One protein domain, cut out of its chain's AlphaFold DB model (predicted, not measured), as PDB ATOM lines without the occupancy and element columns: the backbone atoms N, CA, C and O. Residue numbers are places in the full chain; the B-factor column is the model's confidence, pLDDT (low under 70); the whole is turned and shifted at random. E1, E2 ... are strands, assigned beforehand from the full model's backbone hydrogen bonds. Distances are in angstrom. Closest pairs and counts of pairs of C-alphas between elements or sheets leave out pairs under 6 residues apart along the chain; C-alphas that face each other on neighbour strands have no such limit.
ATOM      1  N   GLY A  30      28.342  13.665 -57.832       37.72
ATOM      2  CA  GLY A  30      29.154  13.062 -56.786       37.72
ATOM      3  C   GLY A  30      28.426  11.796 -56.386       37.72
ATOM      4  O   GLY A  30      27.220  11.841 -56.128       37.72
ATOM      5  N   ILE A  31      29.117  10.671 -56.516       46.91
ATOM      6  CA  ILE A  31      28.468   9.384 -56.560       46.91
ATOM      7  C   ILE A  31      27.856   9.088 -55.195       46.91
ATOM      8  O   ILE A  31      28.498   8.535 -54.305       46.91
ATOM      9  N   ASN A  32      26.614   9.515 -55.008       49.34
ATOM     10  CA  ASN A  32      25.863   9.233 -53.809       49.34
ATOM     11  C   ASN A  32      25.657   7.715 -53.834       49.34
ATOM     12  O   ASN A  32      25.093   7.188 -54.792       49.34
ATOM     13  N   LEU A  33      26.176   7.046 -52.802       42.25
ATOM     14  CA  LEU A  33      26.244   5.595 -52.567       42.25
ATOM     15  C   LEU A  33      27.487   4.793 -53.037       42.25
ATOM     16  O   LEU A  33      27.647   3.694 -52.514       42.25
ATOM     17  N   ILE A  34      28.396   5.244 -53.921       51.84
ATOM     18  CA  ILE A  34      29.438   4.303 -54.437       51.84
ATOM     19  C   ILE A  34      30.601   4.026 -53.470       51.84
ATOM     20  O   ILE A  34      31.147   2.924 -53.503       51.84
ATOM     21  N   SER A  35      30.936   4.934 -52.552       58.28
ATOM     22  CA  SER A  35      32.045   4.684 -51.612       58.28
ATOM     23  C   SER A  35      31.613   4.186 -50.236       58.28
ATOM     24  O   SER A  35      32.476   4.038 -49.387       58.28
ATOM     25  N   ARG A  36      30.325   3.922 -49.962       61.00
ATOM     26  CA  ARG A  36      29.888   3.411 -48.645       61.00
ATOM     27  C   ARG A  36      29.075   2.140 -48.762       61.00
ATOM     28  O   ARG A  36      28.024   2.132 -49.390       61.00
ATOM     29  N   GLN A  37      29.536   1.083 -48.102       67.38
ATOM     30  CA  GLN A  37      28.727  -0.110 -47.877       67.38
ATOM     31  C   GLN A  37      27.998  -0.002 -46.537       67.38
ATOM     32  O   GLN A  37      28.557   0.474 -45.549       67.38
ATOM     33  N   SER A  38      26.754  -0.483 -46.514       68.25
ATOM     34  CA  SER A  38      25.919  -0.640 -45.313       68.25
ATOM     35  C   SER A  38      26.358  -1.808 -44.417       68.25
ATOM     36  O   SER A  38      25.769  -2.058 -43.366       68.25
ATOM     37  N   SER A  39      27.377  -2.559 -44.836       69.88
ATOM     38  CA  SER A  39      27.958  -3.662 -44.076       69.88
ATOM     39  C   SER A  39      29.415  -3.864 -44.476       69.88
ATOM     40  O   SER A  39      29.710  -3.972 -45.664       69.88
ATOM     41  N   CYS A  40      30.321  -3.962 -43.502       76.31
ATOM     42  CA  CYS A  40      31.747  -4.171 -43.759       76.31
ATOM     43  C   CYS A  40      31.997  -5.677 -43.906       76.31
ATOM     44  O   CYS A  40      32.498  -6.325 -42.992       76.31
ATOM     45  N   THR A  41      31.537  -6.272 -45.005       70.81
ATOM     46  CA  THR A  41      31.604  -7.732 -45.200       70.81
ATOM     47  C   THR A  41      32.922  -8.196 -45.817       70.81
ATOM     48  O   THR A  41      33.238  -9.379 -45.735       70.81
ATOM     49  N   ASN A  42      33.716  -7.281 -46.384       69.25
ATOM     50  CA  ASN A  42      35.010  -7.573 -47.005       69.25
ATOM     51  C   ASN A  42      36.169  -6.907 -46.243       69.25
ATOM     52  O   ASN A  42      36.015  -5.815 -45.700       69.25
ATOM     53  N   SER A  43      37.355  -7.524 -46.272       71.12
ATOM     54  CA  SER A  43      38.585  -7.029 -45.619       71.12
ATOM     55  C   SER A  43      39.134  -5.713 -46.190       71.12
ATOM     56  O   SER A  43      39.994  -5.089 -45.576       71.12
ATOM     57  N   SER A  44      38.641  -5.273 -47.349       82.81
ATOM     58  CA  SER A  44      38.980  -3.995 -47.986       82.81
ATOM     59  C   SER A  44      38.139  -2.815 -47.492       82.81
ATOM     60  O   SER A  44      38.261  -1.719 -48.030       82.81
ATOM     61  N   TRP A  45      37.279  -3.022 -46.490       85.50
ATOM     62  CA  TRP A  45      36.393  -2.002 -45.939       85.50
ATOM     63  C   TRP A  45      36.629  -1.831 -44.442       85.50
ATOM     64  O   TRP A  45      36.718  -2.801 -43.692       85.50
ATOM     65  N   VAL A  46      36.702  -0.580 -44.000       85.75
ATOM     66  CA  VAL A  46      36.913  -0.194 -42.606       85.75
ATOM     67  C   VAL A  46      35.638   0.454 -42.080       85.75
ATOM     68  O   VAL A  46      35.064   1.343 -42.712       85.75
ATOM     69  N   ALA A  47      35.183  -0.015 -40.917       85.75
ATOM     70  CA  ALA A  47      34.016   0.537 -40.244       85.75
ATOM     71  C   ALA A  47      34.285   1.973 -39.785       85.75
ATOM     72  O   ALA A  47      35.324   2.273 -39.195       85.75
ATOM     73  N   CYS A  48      33.321   2.858 -40.011       84.94
ATOM     74  CA  CYS A  48      33.403   4.222 -39.530       84.94
ATOM     75  C   CYS A  48      33.130   4.269 -38.023       84.94
ATOM     76  O   CYS A  48      32.004   4.057 -37.583       84.94
ATOM     77  N   SER A  49      34.130   4.648 -37.221       83.12
ATOM     78  CA  SER A  49      33.998   4.735 -35.754       83.12
ATOM     79  C   SER A  49      32.866   5.654 -35.281       83.12
ATOM     80  O   SER A  49      32.353   5.497 -34.180       83.12
ATOM     81  N   ASN A  50      32.467   6.619 -36.115       77.69
ATOM     82  CA  ASN A  50      31.487   7.646 -35.767       77.69
ATOM     83  C   ASN A  50      30.047   7.318 -36.206       77.69
ATOM     84  O   ASN A  50      29.137   8.104 -35.932       77.69
ATOM     85  N   LYS A  51      29.831   6.207 -36.926       76.38
ATOM     86  CA  LYS A  51      28.528   5.812 -37.480       76.38
ATOM     87  C   LYS A  51      28.423   4.286 -37.566       76.38
ATOM     88  O   LYS A  51      29.146   3.648 -38.327       76.38
ATOM     89  N   ALA A  52      27.504   3.701 -36.801       73.44
ATOM     90  CA  ALA A  52      27.284   2.259 -36.819       73.44
ATOM     91  C   ALA A  52      26.712   1.801 -38.173       73.44
ATOM     92  O   ALA A  52      25.730   2.364 -38.653       73.44
ATOM     93  N   GLY A  53      27.315   0.765 -38.761       74.31
ATOM     94  CA  GLY A  53      26.841   0.149 -40.006       74.31
ATOM     95  C   GLY A  53      27.304   0.838 -41.287       74.31
ATOM     96  O   GLY A  53      26.891   0.437 -42.366       74.31
ATOM     97  N   GLU A  54      28.167   1.848 -41.201       82.94
ATOM     98  CA  GLU A  54      28.680   2.517 -42.389       82.94
ATOM     99  C   GLU A  54      30.182   2.280 -42.529       82.94
ATOM    100  O   GLU A  54      30.946   2.428 -41.573       82.94
ATOM    101  N   CYS A  55      30.603   1.903 -43.730       85.31
ATOM    102  CA  CYS A  55      31.973   1.488 -44.008       85.31
ATOM    103  C   CYS A  55      32.547   2.318 -45.148       85.31
ATOM    104  O   CYS A  55      31.822   2.621 -46.093       85.31
ATOM    105  N   CYS A  56      33.838   2.624 -45.084       86.75
ATOM    106  CA  CYS A  56      34.600   3.205 -46.188       86.75
ATOM    107  C   CYS A  56      35.662   2.211 -46.681       86.75
ATOM    108  O   CYS A  56      36.066   1.333 -45.914       86.75
ATOM    109  N   PRO A  57      36.139   2.328 -47.929       86.38
ATOM    110  CA  PRO A  57      37.287   1.576 -48.412       86.38
ATOM    111  C   PRO A  57      38.506   1.775 -47.506       86.38
ATOM    112  O   PRO A  57      38.715   2.841 -46.923       86.38
ATOM    113  N   SER A  58      39.342   0.748 -47.392       84.06
ATOM    114  CA  SER A  58      40.593   0.813 -46.644       84.06
ATOM    115  C   SER A  58      41.491   1.924 -47.194       84.06
ATOM    116  O   SER A  58      41.810   1.925 -48.381       84.06
ATOM    117  N   GLY A  59      41.923   2.838 -46.323       82.94
ATOM    118  CA  GLY A  59      42.754   3.993 -46.680       82.94
ATOM    119  C   GLY A  59      41.973   5.296 -46.871       82.94
ATOM    120  O   GLY A  59      42.580   6.366 -46.860       82.94
ATOM    121  N   GLU A  60      40.646   5.236 -46.980       87.62
ATOM    122  CA  GLU A  60      39.790   6.423 -47.008       87.62
ATOM    123  C   GLU A  60      39.401   6.884 -45.599       87.62
ATOM    124  O   GLU A  60      39.408   6.119 -44.631       87.62
ATOM    125  N   THR A  61      39.053   8.166 -45.478       85.88
ATOM    126  CA  THR A  61      38.617   8.776 -44.218       85.88
ATOM    127  C   THR A  61      37.099   8.921 -44.191       85.88
ATOM    128  O   THR A  61      36.503   9.508 -45.093       85.88
ATOM    129  N   CYS A  62      36.464   8.419 -43.129       87.12
ATOM    130  CA  CYS A  62      35.026   8.576 -42.921       87.12
ATOM    131  C   CYS A  62      34.669  10.021 -42.561       87.12
ATOM    132  O   CYS A  62      35.089  10.522 -41.512       87.12
ATOM    133  N   CYS A  63      33.825  10.665 -43.365       86.38
ATOM    134  CA  CYS A  63      33.335  11.997 -43.045       86.38
ATOM    135  C   CYS A  63      32.267  11.939 -41.948       86.38
ATOM    136  O   CYS A  63      31.283  11.209 -42.021       86.38
ATOM    137  N   VAL A  64      32.478  12.707 -40.877       80.81
ATOM    138  CA  VAL A  64      31.569  12.748 -39.715       80.81
ATOM    139  C   VAL A  64      30.304  13.552 -39.990       80.81
ATOM    140  O   VAL A  64      29.223  13.197 -39.510       80.81
ATOM    141  N   THR A  65      30.463  14.635 -40.747       76.12
ATOM    142  CA  THR A  65      29.430  15.629 -41.051       76.12
ATOM    143  C   THR A  65      28.571  15.248 -42.245       76.12
ATOM    144  O   THR A  65      27.488  15.798 -42.410       76.12
ATOM    145  N   SER A  66      29.048  14.336 -43.085       73.19
ATOM    146  CA  SER A  66      28.457  14.054 -44.383       73.19
ATOM    147  C   SER A  66      28.604  12.564 -44.701       73.19
ATOM    148  O   SER A  66      29.558  11.927 -44.268       73.19
ATOM    149  N   SER A  67      27.636  11.970 -45.402       77.56
ATOM    150  CA  SER A  67      27.570  10.515 -45.633       77.56
ATOM    151  C   SER A  67      28.531  10.021 -46.725       77.56
ATOM    152  O   SER A  67      28.150   9.213 -47.571       77.56
ATOM    153  N   TRP A  68      29.777  10.499 -46.714       80.00
ATOM    154  CA  TRP A  68      30.778  10.288 -47.764       80.00
ATOM    155  C   TRP A  68      32.103   9.765 -47.197       80.00
ATOM    156  O   TRP A  68      32.394   9.914 -46.008       80.00
ATOM    157  N   CYS A  69      32.911   9.166 -48.068       85.31
ATOM    158  CA  CYS A  69      34.285   8.774 -47.769       85.31
ATOM    159  C   CYS A  69      35.228   9.687 -48.540       85.31
ATOM    160  O   CYS A  69      35.104   9.828 -49.756       85.31
ATOM    161  N   ALA A  70      36.141  10.340 -47.827       85.56
ATOM    162  CA  ALA A  70      37.179  11.138 -48.449       85.56
ATOM    163  C   ALA A  70      38.343  10.231 -48.848       85.56
ATOM    164  O   ALA A  70      38.837   9.450 -48.029       85.56
ATOM    165  N   ALA A  71      38.810  10.387 -50.087       84.19
ATOM    166  CA  ALA A  71      40.037   9.763 -50.565       84.19
ATOM    167  C   ALA A  71      41.225  10.075 -49.624       84.19
ATOM    168  O   ALA A  71      41.175  11.057 -48.874       84.19
ATOM    169  N   PRO A  72      42.316   9.290 -49.656       82.94
ATOM    170  CA  PRO A  72      43.466   9.514 -48.781       82.94
ATOM    171  C   PRO A  72      44.032  10.938 -48.929       82.94
ATOM    172  O   PRO A  72      44.530  11.316 -49.990       82.94
ATOM    173  N   GLY A  73      43.965  11.733 -47.857       83.12
ATOM    174  CA  GLY A  73      44.395  13.138 -47.849       83.12
ATOM    175  C   GLY A  73      43.366  14.145 -48.384       83.12
ATOM    176  O   GLY A  73      43.677  15.332 -48.456       83.12
ATOM    177  N   GLY A  74      42.164  13.698 -48.747       85.06
ATOM    178  CA  GLY A  74      41.037  14.557 -49.100       85.06
ATOM    179  C   GLY A  74      40.377  15.211 -47.883       85.06
ATOM    180  O   GLY A  74      40.582  14.806 -46.738       85.06
ATOM    181  N   THR A  75      39.546  16.217 -48.147       87.00
ATOM    182  CA  THR A  75      38.872  17.021 -47.117       87.00
ATOM    183  C   THR A  75      37.378  16.713 -47.083       87.00
ATOM    184  O   THR A  75      36.714  16.699 -48.118       87.00
ATOM    185  N   CYS A  76      36.822  16.501 -45.889       87.50
ATOM    186  CA  CYS A  76      35.385  16.311 -45.691       87.50
ATOM    187  C   CYS A  76      34.641  17.651 -45.638       87.50
ATOM    188  O   CYS A  76      34.967  18.509 -44.819       87.50
ATOM    189  N   CYS A  77      33.602  17.798 -46.461       86.44
ATOM    190  CA  CYS A  77      32.754  18.987 -46.534       86.44
ATOM    191  C   CYS A  77      31.325  18.685 -46.070       86.44
ATOM    192  O   CYS A  77      30.942  17.528 -45.884       86.44
ATOM    193  N   ALA A  78      30.515  19.733 -45.895       83.38
ATOM    194  CA  ALA A  78      29.136  19.602 -45.424       83.38
ATOM    195  C   ALA A  78      28.267  18.740 -46.357       83.38
ATOM    196  O   ALA A  78      27.519  17.893 -45.875       83.38
ATOM    197  N   SER A  79      28.394  18.902 -47.679       79.06
ATOM    198  CA  SER A  79      27.606  18.131 -48.655       79.06
ATOM    199  C   SER A  79      28.417  17.167 -49.531       79.06
ATOM    200  O   SER A  79      27.864  16.576 -50.454       79.06
ATOM    201  N   GLY A  80      29.699  16.942 -49.228       81.00
ATOM    202  CA  GLY A  80      30.561  16.090 -50.051       81.00
ATOM    203  C   GLY A  80      31.995  16.004 -49.545       81.00
ATOM    204  O   GLY A  80      32.258  16.183 -48.355       81.00
ATOM    205  N   THR A  81      32.925  15.750 -50.460       85.12
ATOM    206  CA  THR A  81      34.364  15.650 -50.182       85.12
ATOM    207  C   THR A  81      35.176  16.328 -51.274       85.12
ATOM    208  O   THR A  81      34.836  16.211 -52.450       85.12
ATOM    209  N   CYS A  82      36.277  16.967 -50.893       85.50
ATOM    210  CA  CYS A  82      37.264  17.517 -51.814       85.50
ATOM    211  C   CYS A  82      38.495  16.604 -51.911       85.50
ATOM    212  O   CYS A  82      38.836  15.931 -50.932       85.50
ATOM    213  N   PRO A  83      39.172  16.567 -53.071       83.62
ATOM    214  CA  PRO A  83      40.365  15.753 -53.259       83.62
ATOM    215  C   PRO A  83      41.551  16.297 -52.454       83.62
ATOM    216  O   PRO A  83      41.509  17.383 -51.872       83.62
ATOM    217  N   THR A  84      42.636  15.535 -52.439       85.06
ATOM    218  CA  THR A  84      43.871  15.911 -51.747       85.06
ATOM    219  C   THR A  84      44.431  17.223 -52.282       85.06
ATOM    220  O   THR A  84      44.525  17.425 -53.491       85.06
ATOM    221  N   GLY A  85      44.808  18.123 -51.373       83.69
ATOM    222  CA  GLY A  85      45.274  19.466 -51.729       83.69
ATOM    223  C   GLY A  85      44.148  20.465 -52.012       83.69
ATOM    224  O   GLY A  85      44.427  21.546 -52.525       83.69
TER     225      GLY A  85
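What this domain is: This is residues 30 to 85 of the 306 residues of the protein "Carcinoembryonic antigen-related cell adhesion molecule 20" of Talaromyces marneffei PM1 (UniProt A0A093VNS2). Little regular structure is here: a chain wound in three small hairpin-like turns, one after another along the longest axis, with the low-confidence residues 30 to 39 along one side. The turns are E1 with E2, then the short antiparallel pairings of residues 61 to 62 with 69 to 70 and 75 to 76 with 81 to 82. The printed part has 56 residues, 6 of them in the two named strands, E1 then E2, antiparallel; the class is all strand, with no named helix. It is compact, radius of gyration of the C-alphas 10.3 A, and only just elongated, spanning 30 by 20 by 17 A.

Where its parts are: Start at C-alpha 30, (29.154, 13.062, -56.786). Find E1, residues 45 to 47, 6.7 A long, beginning at (36.393, -2.002, -45.939). E2, residues 55 to 57, 6.9 A, ends at (37.287, 1.576, -48.412).

How they stand to each other: E1 and E2 form a hairpin at 144 degrees; look for N 46 and O 56, within hydrogen-bond range at 2.8 A.

The domain as a whole: The farthest C-alphas, Thr 41 and Gly 85, are 31.1 A apart. The printed part has no cut; pLDDT is under 70 at residues 30 to 39 and 42.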